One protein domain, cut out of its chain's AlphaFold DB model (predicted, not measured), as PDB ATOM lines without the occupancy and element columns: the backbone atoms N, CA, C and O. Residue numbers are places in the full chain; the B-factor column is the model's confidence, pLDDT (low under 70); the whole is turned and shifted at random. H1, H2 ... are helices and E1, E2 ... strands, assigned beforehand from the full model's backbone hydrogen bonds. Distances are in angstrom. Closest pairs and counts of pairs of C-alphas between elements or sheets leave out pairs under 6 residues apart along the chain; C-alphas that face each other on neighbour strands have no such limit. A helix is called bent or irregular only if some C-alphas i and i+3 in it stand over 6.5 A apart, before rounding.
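This is residues 313 to 366 of the 378 residues of an uncharacterized protein of Fragilariopsis cylindrus CCMP1102 (UniProt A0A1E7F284). A long two-stranded hairpin, E1 and E2, makes the length of this domain, and a single irregular helix, H1, of 9 residues, folds back beside E1 rather than E2. Loops make up the rest: residues 317 to 328 loop at the end of the hairpin where E1 begins, and after H1 the last stretch comes back to E1, with residues 361 to 362 paired antiparallel with residues 332 to 333. The printed part has 54 residues, with named elements in the order E1, E2, H1 and an antiparallel sheet E1 - E2. The class is mixed, helices and strands, with under half of the residues, 25, in named elements. The whole is compact, with a radius of gyration of the C-alphas of 10.3 A, yet elongated, spanning 30 by 18 by 16 A.

Residues 313 to 328 hold no named element. E1, residues 329 to 336, begins at C-alpha 329 (-28.408, -23.893, 35.674) and measures 21.0 A. E2, residues 340 to 347, measures 21.7 A. H1, residues 348 to 356, measures 16.1 A and ends at C-alpha 356 (-46.745, -16.157, 35.769).

E1 and E2 form a hairpin, antiparallel at 153 degrees. N 332 and O 344 are 2.9 A apart, and N 342 and O 334 are 2.8 A apart, both within hydrogen-bond range. The closest C-alphas of E1 and H1 are those of Met 329 and Glu 348, 5.5 A apart. H1 is irregular: C-alphas 349 and 352 are 7.1 A apart. In H1, 0 of 5 O i to N i+4 pairs are within hydrogen-bond range, against 3 of 6 O i to N i+3 pairs.

The C-alphas farthest apart, those of Glu 318 and Gln 338, are 30.5 A apart. The printed part has no cut. The links E1 to E2 and E2 to H1 are tight. The mean pLDDT of the printed part is 83.2, and residue 339 is under 70.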
ATOM      1  N   PRO A 313     -36.977 -22.352  26.887       70.88
ATOM      2  CA  PRO A 313     -36.929 -21.981  28.295       70.88
ATOM      3  C   PRO A 313     -36.921 -20.456  28.445       70.88
ATOM      4  O   PRO A 313     -36.290 -19.735  27.668       70.88
ATOM      5  N   TYR A 314     -37.643 -19.958  29.447       82.81
ATOM      6  CA  TYR A 314     -37.858 -18.525  29.652       82.81
ATOM      7  C   TYR A 314     -36.564 -17.766  29.988       82.81
ATOM      8  O   TYR A 314     -36.372 -16.636  29.542       82.81
ATOM      9  N   CYS A 315     -35.656 -18.394  30.739       88.62
ATOM     10  CA  CYS A 315     -34.311 -17.894  31.011       88.62
ATOM     11  C   CYS A 315     -33.278 -18.885  30.491       88.62
ATOM     12  O   CYS A 315     -33.352 -20.057  30.841       88.62
ATOM     13  N   VAL A 316     -32.278 -18.408  29.746       87.62
ATOM     14  CA  VAL A 316     -31.249 -19.266  29.139       87.62
ATOM     15  C   VAL A 316     -29.926 -19.246  29.906       87.62
ATOM     16  O   VAL A 316     -29.482 -18.202  30.397       87.62
ATOM     17  N   HIS A 317     -29.259 -20.402  29.992       88.31
ATOM     18  CA  HIS A 317     -27.986 -20.549  30.715       88.31
ATOM     19  C   HIS A 317     -26.844 -19.742  30.111       88.31
ATOM     20  O   HIS A 317     -25.983 -19.264  30.848       88.31
ATOM     21  N   GLU A 318     -26.848 -19.550  28.794       84.12
ATOM     22  CA  GLU A 318     -25.831 -18.745  28.116       84.12
ATOM     23  C   GLU A 318     -25.808 -17.292  28.618       84.12
ATOM     24  O   GLU A 318     -24.726 -16.710  28.740       84.12
ATOM     25  N   ASP A 319     -26.969 -16.740  28.988       82.00
ATOM     26  CA  ASP A 319     -27.107 -15.348  29.424       82.00
ATOM     27  C   ASP A 319     -27.042 -15.190  30.951       82.00
ATOM     28  O   ASP A 319     -26.486 -14.208  31.455       82.00
ATOM     29  N   TYR A 320     -27.574 -16.158  31.706       89.75
ATOM     30  CA  TYR A 320     -27.706 -16.070  33.166       89.75
ATOM     31  C   TYR A 320     -27.090 -17.265  33.912       89.75
ATOM     32  O   TYR A 320     -27.764 -17.870  34.746       89.75
ATOM     33  N   PRO A 321     -25.813 -17.623  33.682       90.75
ATOM     34  CA  PRO A 321     -25.242 -18.849  34.225       90.75
ATOM     35  C   PRO A 321     -25.096 -18.799  35.751       90.75
ATOM     36  O   PRO A 321     -24.569 -17.830  36.312       90.75
ATOM     37  N   CYS A 322     -25.489 -19.880  36.426       89.88
ATOM     38  CA  CYS A 322     -25.210 -20.097  37.843       89.88
ATOM     39  C   CYS A 322     -24.493 -21.429  38.095       89.88
ATOM     40  O   CYS A 322     -24.578 -22.369  37.308       89.88
ATOM     41  N   ASN A 323     -23.753 -21.496  39.205       81.38
ATOM     42  CA  ASN A 323     -23.052 -22.710  39.618       81.38
ATOM     43  C   ASN A 323     -23.991 -23.552  40.489       81.38
ATOM     44  O   ASN A 323     -24.057 -23.326  41.699       81.38
ATOM     45  N   GLY A 324     -24.722 -24.471  39.862       74.81
ATOM     46  CA  GLY A 324     -25.545 -25.475  40.536       74.81
ATOM     47  C   GLY A 324     -24.966 -26.885  40.411       74.81
ATOM     48  O   GLY A 324     -23.906 -27.079  39.815       74.81
ATOM     49  N   ASP A 325     -25.673 -27.856  40.983       75.12
ATOM     50  CA  ASP A 325     -25.272 -29.271  40.975       75.12
ATOM     51  C   ASP A 325     -25.627 -29.992  39.657       75.12
ATOM     52  O   ASP A 325     -25.161 -31.107  39.417       75.12
ATOM     53  N   GLU A 326     -26.412 -29.347  38.789       75.94
ATOM     54  CA  GLU A 326     -26.858 -29.866  37.492       75.94
ATOM     55  C   GLU A 326     -26.264 -29.071  36.313       75.94
ATOM     56  O   GLU A 326     -25.718 -27.973  36.472       75.94
ATOM     57  N   GLU A 327     -26.340 -29.637  35.104       73.62
ATOM     58  CA  GLU A 327     -25.924 -28.945  33.880       73.62
ATOM     59  C   GLU A 327     -26.974 -27.901  33.470       73.62
ATOM     60  O   GLU A 327     -28.170 -28.132  33.613       73.62
ATOM     61  N   LYS A 328     -26.529 -26.762  32.917       81.56
ATOM     62  CA  LYS A 328     -27.396 -25.669  32.428       81.56
ATOM     63  C   LYS A 328     -28.309 -25.050  33.500       81.56
ATOM     64  O   LYS A 328     -29.524 -24.972  33.356       81.56
ATOM     65  N   MET A 329     -27.702 -24.567  34.580       87.62
ATOM     66  CA  MET A 329     -28.408 -23.893  35.674       87.62
ATOM     67  C   MET A 329     -28.438 -22.370  35.477       87.62
ATOM     68  O   MET A 329     -27.415 -21.763  35.145       87.62
ATOM     69  N   VAL A 330     -29.581 -21.733  35.720       90.62
ATOM     70  CA  VAL A 330     -29.814 -20.302  35.495       90.62
ATOM     71  C   VAL A 330     -30.094 -19.543  36.787       90.62
ATOM     72  O   VAL A 330     -30.816 -20.017  37.665       90.62
ATOM     73  N   TYR A 331     -29.529 -18.340  36.915       90.94
ATOM     74  CA  TYR A 331     -29.949 -17.407  37.957       90.94
ATOM     75  C   TYR A 331     -31.316 -16.828  37.610       90.94
ATOM     76  O   TYR A 331     -31.518 -16.323  36.506       90.94
ATOM     77  N   ILE A 332     -32.214 -16.834  38.586       91.69
ATOM     78  CA  ILE A 332     -33.523 -16.191  38.506       91.69
ATOM     79  C   ILE A 332     -33.734 -15.291  39.716       91.69
ATOM     80  O   ILE A 332     -33.232 -15.573  40.809       91.69
ATOM     81  N   CYS A 333     -34.513 -14.235  39.536       88.31
ATOM     82  CA  CYS A 333     -34.967 -13.378  40.608       88.31
ATOM     83  C   CYS A 333     -36.475 -13.538  40.770       88.31
ATOM     84  O   CYS A 333     -37.252 -13.151  39.896       88.31
ATOM     85  N   HIS A 334     -36.878 -14.112  41.899       89.00
ATOM     86  CA  HIS A 334     -38.273 -14.337  42.239       89.00
ATOM     87  C   HIS A 334     -38.727 -13.338  43.303       89.00
ATOM     88  O   HIS A 334     -38.068 -13.161  44.332       89.00
ATOM     89  N   TYR A 335     -39.860 -12.685  43.062       82.69
ATOM     90  CA  TYR A 335     -40.474 -11.782  44.020       82.69
ATOM     91  C   TYR A 335     -41.464 -12.531  44.914       82.69
ATOM     92  O   TYR A 335     -42.493 -13.020  44.455       82.69
ATOM     93  N   SER A 336     -41.200 -12.532  46.220       78.69
ATOM     94  CA  SER A 336     -42.153 -12.980  47.234       78.69
ATOM     95  C   SER A 336     -42.655 -11.795  48.052       78.69
ATOM     96  O   SER A 336     -41.865 -10.986  48.539       78.69
ATOM     97  N   ARG A 337     -43.968 -11.725  48.308       74.25
ATOM     98  CA  ARG A 337     -44.553 -10.692  49.189       74.25
ATOM     99  C   ARG A 337     -44.012 -10.750  50.623       74.25
ATOM    100  O   ARG A 337     -44.015  -9.734  51.305       74.25
ATOM    101  N   GLN A 338     -43.549 -11.920  51.070       70.94
ATOM    102  CA  GLN A 338     -43.044 -12.124  52.432       70.94
ATOM    103  C   GLN A 338     -41.553 -11.797  52.573       70.94
ATOM    104  O   GLN A 338     -41.124 -11.345  53.629       70.94
ATOM    105  N   LYS A 339     -40.750 -12.069  51.535       68.06
ATOM    106  CA  LYS A 339     -39.276 -12.010  51.609       68.06
ATOM    107  C   LYS A 339     -38.638 -11.022  50.632       68.06
ATOM    108  O   LYS A 339     -37.415 -10.903  50.601       68.06
ATOM    109  N   GLY A 340     -39.449 -10.310  49.853       77.56
ATOM    110  CA  GLY A 340     -38.977  -9.458  48.771       77.56
ATOM    111  C   GLY A 340     -38.346 -10.272  47.642       77.56
ATOM    112  O   GLY A 340     -38.684 -11.436  47.424       77.56
ATOM    113  N   TYR A 341     -37.436  -9.640  46.908       82.62
ATOM    114  CA  TYR A 341     -36.716 -10.261  45.802       82.62
ATOM    115  C   TYR A 341     -35.665 -11.255  46.305       82.62
ATOM    116  O   TYR A 341     -34.774 -10.897  47.077       82.62
ATOM    117  N   GLN A 342     -35.752 -12.502  45.845       86.62
ATOM    118  CA  GLN A 342     -34.833 -13.579  46.191       86.62
ATOM    119  C   GLN A 342     -34.210 -14.184  44.935       86.62
ATOM    120  O   GLN A 342     -34.899 -14.478  43.960       86.62
ATOM    121  N   THR A 343     -32.889 -14.362  44.960       89.81
ATOM    122  CA  THR A 343     -32.150 -14.977  43.854       89.81
ATOM    123  C   THR A 343     -32.066 -16.483  44.051       89.81
ATOM    124  O   THR A 343     -31.565 -16.935  45.082       89.81
ATOM    125  N   PHE A 344     -32.482 -17.243  43.044       90.69
ATOM    126  CA  PHE A 344     -32.360 -18.699  43.004       90.69
ATOM    127  C   PHE A 344     -31.498 -19.142  41.821       90.69
ATOM    128  O   PHE A 344     -31.292 -18.388  40.872       90.69
ATOM    129  N   CYS A 345     -30.960 -20.355  41.915       91.94
ATOM    130  CA  CYS A 345     -30.223 -21.034  40.854       91.94
ATOM    131  C   CYS A 345     -30.994 -22.316  40.544       91.94
ATOM    132  O   CYS A 345     -31.040 -23.202  41.397       91.94
ATOM    133  N   ILE A 346     -31.654 -22.363  39.389       89.81
ATOM    134  CA  ILE A 346     -32.573 -23.446  39.007       89.81
ATOM    135  C   ILE A 346     -32.199 -24.016  37.634       89.81
ATOM    136  O   ILE A 346     -31.488 -23.334  36.891       89.81
ATOM    137  N   PRO A 347     -32.652 -25.223  37.266       90.38
ATOM    138  CA  PRO A 347     -32.468 -25.744  35.914       90.38
ATOM    139  C   PRO A 347     -33.094 -24.823  34.859       90.38
ATOM    140  O   PRO A 347     -34.173 -24.273  35.061       90.38
ATOM    141  N   GLU A 348     -32.429 -24.661  33.711       88.38
ATOM    142  CA  GLU A 348     -32.902 -23.833  32.588       88.38
ATOM    143  C   GLU A 348     -34.334 -24.193  32.153       88.38
ATOM    144  O   GLU A 348     -35.149 -23.306  31.897       88.38
ATOM    145  N   MET A 349     -34.663 -25.486  32.147       83.94
ATOM    146  CA  MET A 349     -35.989 -25.999  31.787       83.94
ATOM    147  C   MET A 349     -37.110 -25.609  32.763       83.94
ATOM    148  O   MET A 349     -38.257 -25.557  32.340       83.94
ATOM    149  N   ASP A 350     -36.781 -25.264  34.010       86.44
ATOM    150  CA  ASP A 350     -37.755 -24.892  35.049       86.44
ATOM    151  C   ASP A 350     -37.971 -23.367  35.124       86.44
ATOM    152  O   ASP A 350     -38.615 -22.845  36.035       86.44
ATOM    153  N   SER A 351     -37.367 -22.607  34.203       85.25
ATOM    154  CA  SER A 351     -37.437 -21.141  34.198       85.25
ATOM    155  C   SER A 351     -38.785 -20.585  33.729       85.25
ATOM    156  O   SER A 351     -39.078 -19.408  33.955       85.25
ATOM    157  N   ASP A 352     -39.625 -21.420  33.119       84.50
ATOM    158  CA  ASP A 352     -40.993 -21.108  32.699       84.50
ATOM    159  C   ASP A 352     -41.891 -20.651  33.861       84.50
ATOM    160  O   ASP A 352     -42.766 -19.805  33.666       84.50
ATOM    161  N   ILE A 353     -41.601 -21.093  35.090       78.31
ATOM    162  CA  ILE A 353     -42.280 -20.667  36.323       78.31
ATOM    163  C   ILE A 353     -42.294 -19.141  36.522       78.31
ATOM    164  O   ILE A 353     -43.163 -18.600  37.209       78.31
ATOM    165  N   LEU A 354     -41.355 -18.408  35.918       79.69
ATOM    166  CA  LEU A 354     -41.309 -16.952  36.038       79.69
ATOM    167  C   LEU A 354     -42.350 -16.238  35.173       79.69
ATOM    168  O   LEU A 354     -42.680 -15.094  35.480       79.69
ATOM    169  N   GLN A 355     -42.905 -16.889  34.146       77.25
ATOM    170  CA  GLN A 355     -43.864 -16.269  33.221       77.25
ATOM    171  C   GLN A 355     -45.155 -15.803  33.911       77.25
ATOM    172  O   GLN A 355     -45.851 -14.925  33.400       77.25
ATOM    173  N   PHE A 356     -45.474 -16.370  35.078       75.94
ATOM    174  CA  PHE A 356     -46.745 -16.157  35.769       75.94
ATOM    175  C   PHE A 356     -46.784 -14.905  36.665       75.94
ATOM    176  O   PHE A 356     -47.868 -14.504  37.088       75.94
ATOM    177  N   ASP A 357     -45.647 -14.250  36.938       73.94
ATOM    178  CA  ASP A 357     -45.602 -12.992  37.702       73.94
ATOM    179  C   ASP A 357     -44.601 -12.013  37.078       73.94
ATOM    180  O   ASP A 357     -43.397 -12.249  37.082       73.94
ATOM    181  N   GLY A 358     -45.096 -10.871  36.592       74.75
ATOM    182  CA  GLY A 358     -44.286  -9.854  35.909       74.75
ATOM    183  C   GLY A 358     -43.228  -9.158  36.775       74.75
ATOM    184  O   GLY A 358     -42.470  -8.338  36.262       74.75
ATOM    185  N   ARG A 359     -43.168  -9.449  38.081       80.00
ATOM    186  CA  ARG A 359     -42.078  -9.003  38.964       80.00
ATOM    187  C   ARG A 359     -40.887  -9.958  38.945       80.00
ATOM    188  O   ARG A 359     -39.784  -9.556  39.311       80.00
ATOM    189  N   ASN A 360     -41.088 -11.201  38.524       85.31
ATOM    190  CA  ASN A 360     -40.007 -12.157  38.352       85.31
ATOM    191  C   ASN A 360     -39.180 -11.803  37.112       85.31
ATOM    192  O   ASN A 360     -39.711 -11.299  36.124       85.31
ATOM    193  N   HIS A 361     -37.876 -12.067  37.149       86.31
ATOM    194  CA  HIS A 361     -37.005 -11.848  35.993       86.31
ATOM    195  C   HIS A 361     -35.808 -12.798  35.976       86.31
ATOM    196  O   HIS A 361     -35.394 -13.332  37.005       86.31
ATOM    197  N   CYS A 362     -35.236 -12.990  34.788       89.94
ATOM    198  CA  CYS A 362     -33.993 -13.733  34.612       89.94
ATOM    199  C   CYS A 362     -32.801 -12.945  35.173       89.94
ATOM    200  O   CYS A 362     -32.697 -11.733  34.979       89.94
ATOM    201  N   GLY A 363     -31.884 -13.634  35.847       87.62
ATOM    202  CA  GLY A 363     -30.707 -13.049  36.482       87.62
ATOM    203  C   GLY A 363     -30.840 -12.863  37.993       87.62
ATOM    204  O   GLY A 363     -31.803 -13.282  38.626       87.62
ATOM    205  N   LYS A 364     -29.812 -12.270  38.603       89.38
ATOM    206  CA  LYS A 364     -29.792 -11.988  40.046       89.38
ATOM    207  C   LYS A 364     -30.620 -10.750  40.364       89.38
ATOM    208  O   LYS A 364     -30.684  -9.828  39.561       89.38
ATOM    209  N   CYS A 365     -31.120 -10.668  41.590       86.12
ATOM    210  CA  CYS A 365     -31.913  -9.537  42.082       86.12
ATOM    211  C   CYS A 365     -31.110  -8.236  42.329       86.12
ATOM    212  O   CYS A 365     -31.554  -7.364  43.080       86.12
ATOM    213  N   ASP A 366     -29.907  -8.101  41.765       71.50
ATOM    214  CA  ASP A 366     -28.944  -7.060  42.119       71.50
ATOM    215  C   ASP A 366     -29.451  -5.658  41.717       71.50
ATOM    216  O   ASP A 366     -29.437  -5.274  40.549       71.50
TER     217      ASP A 366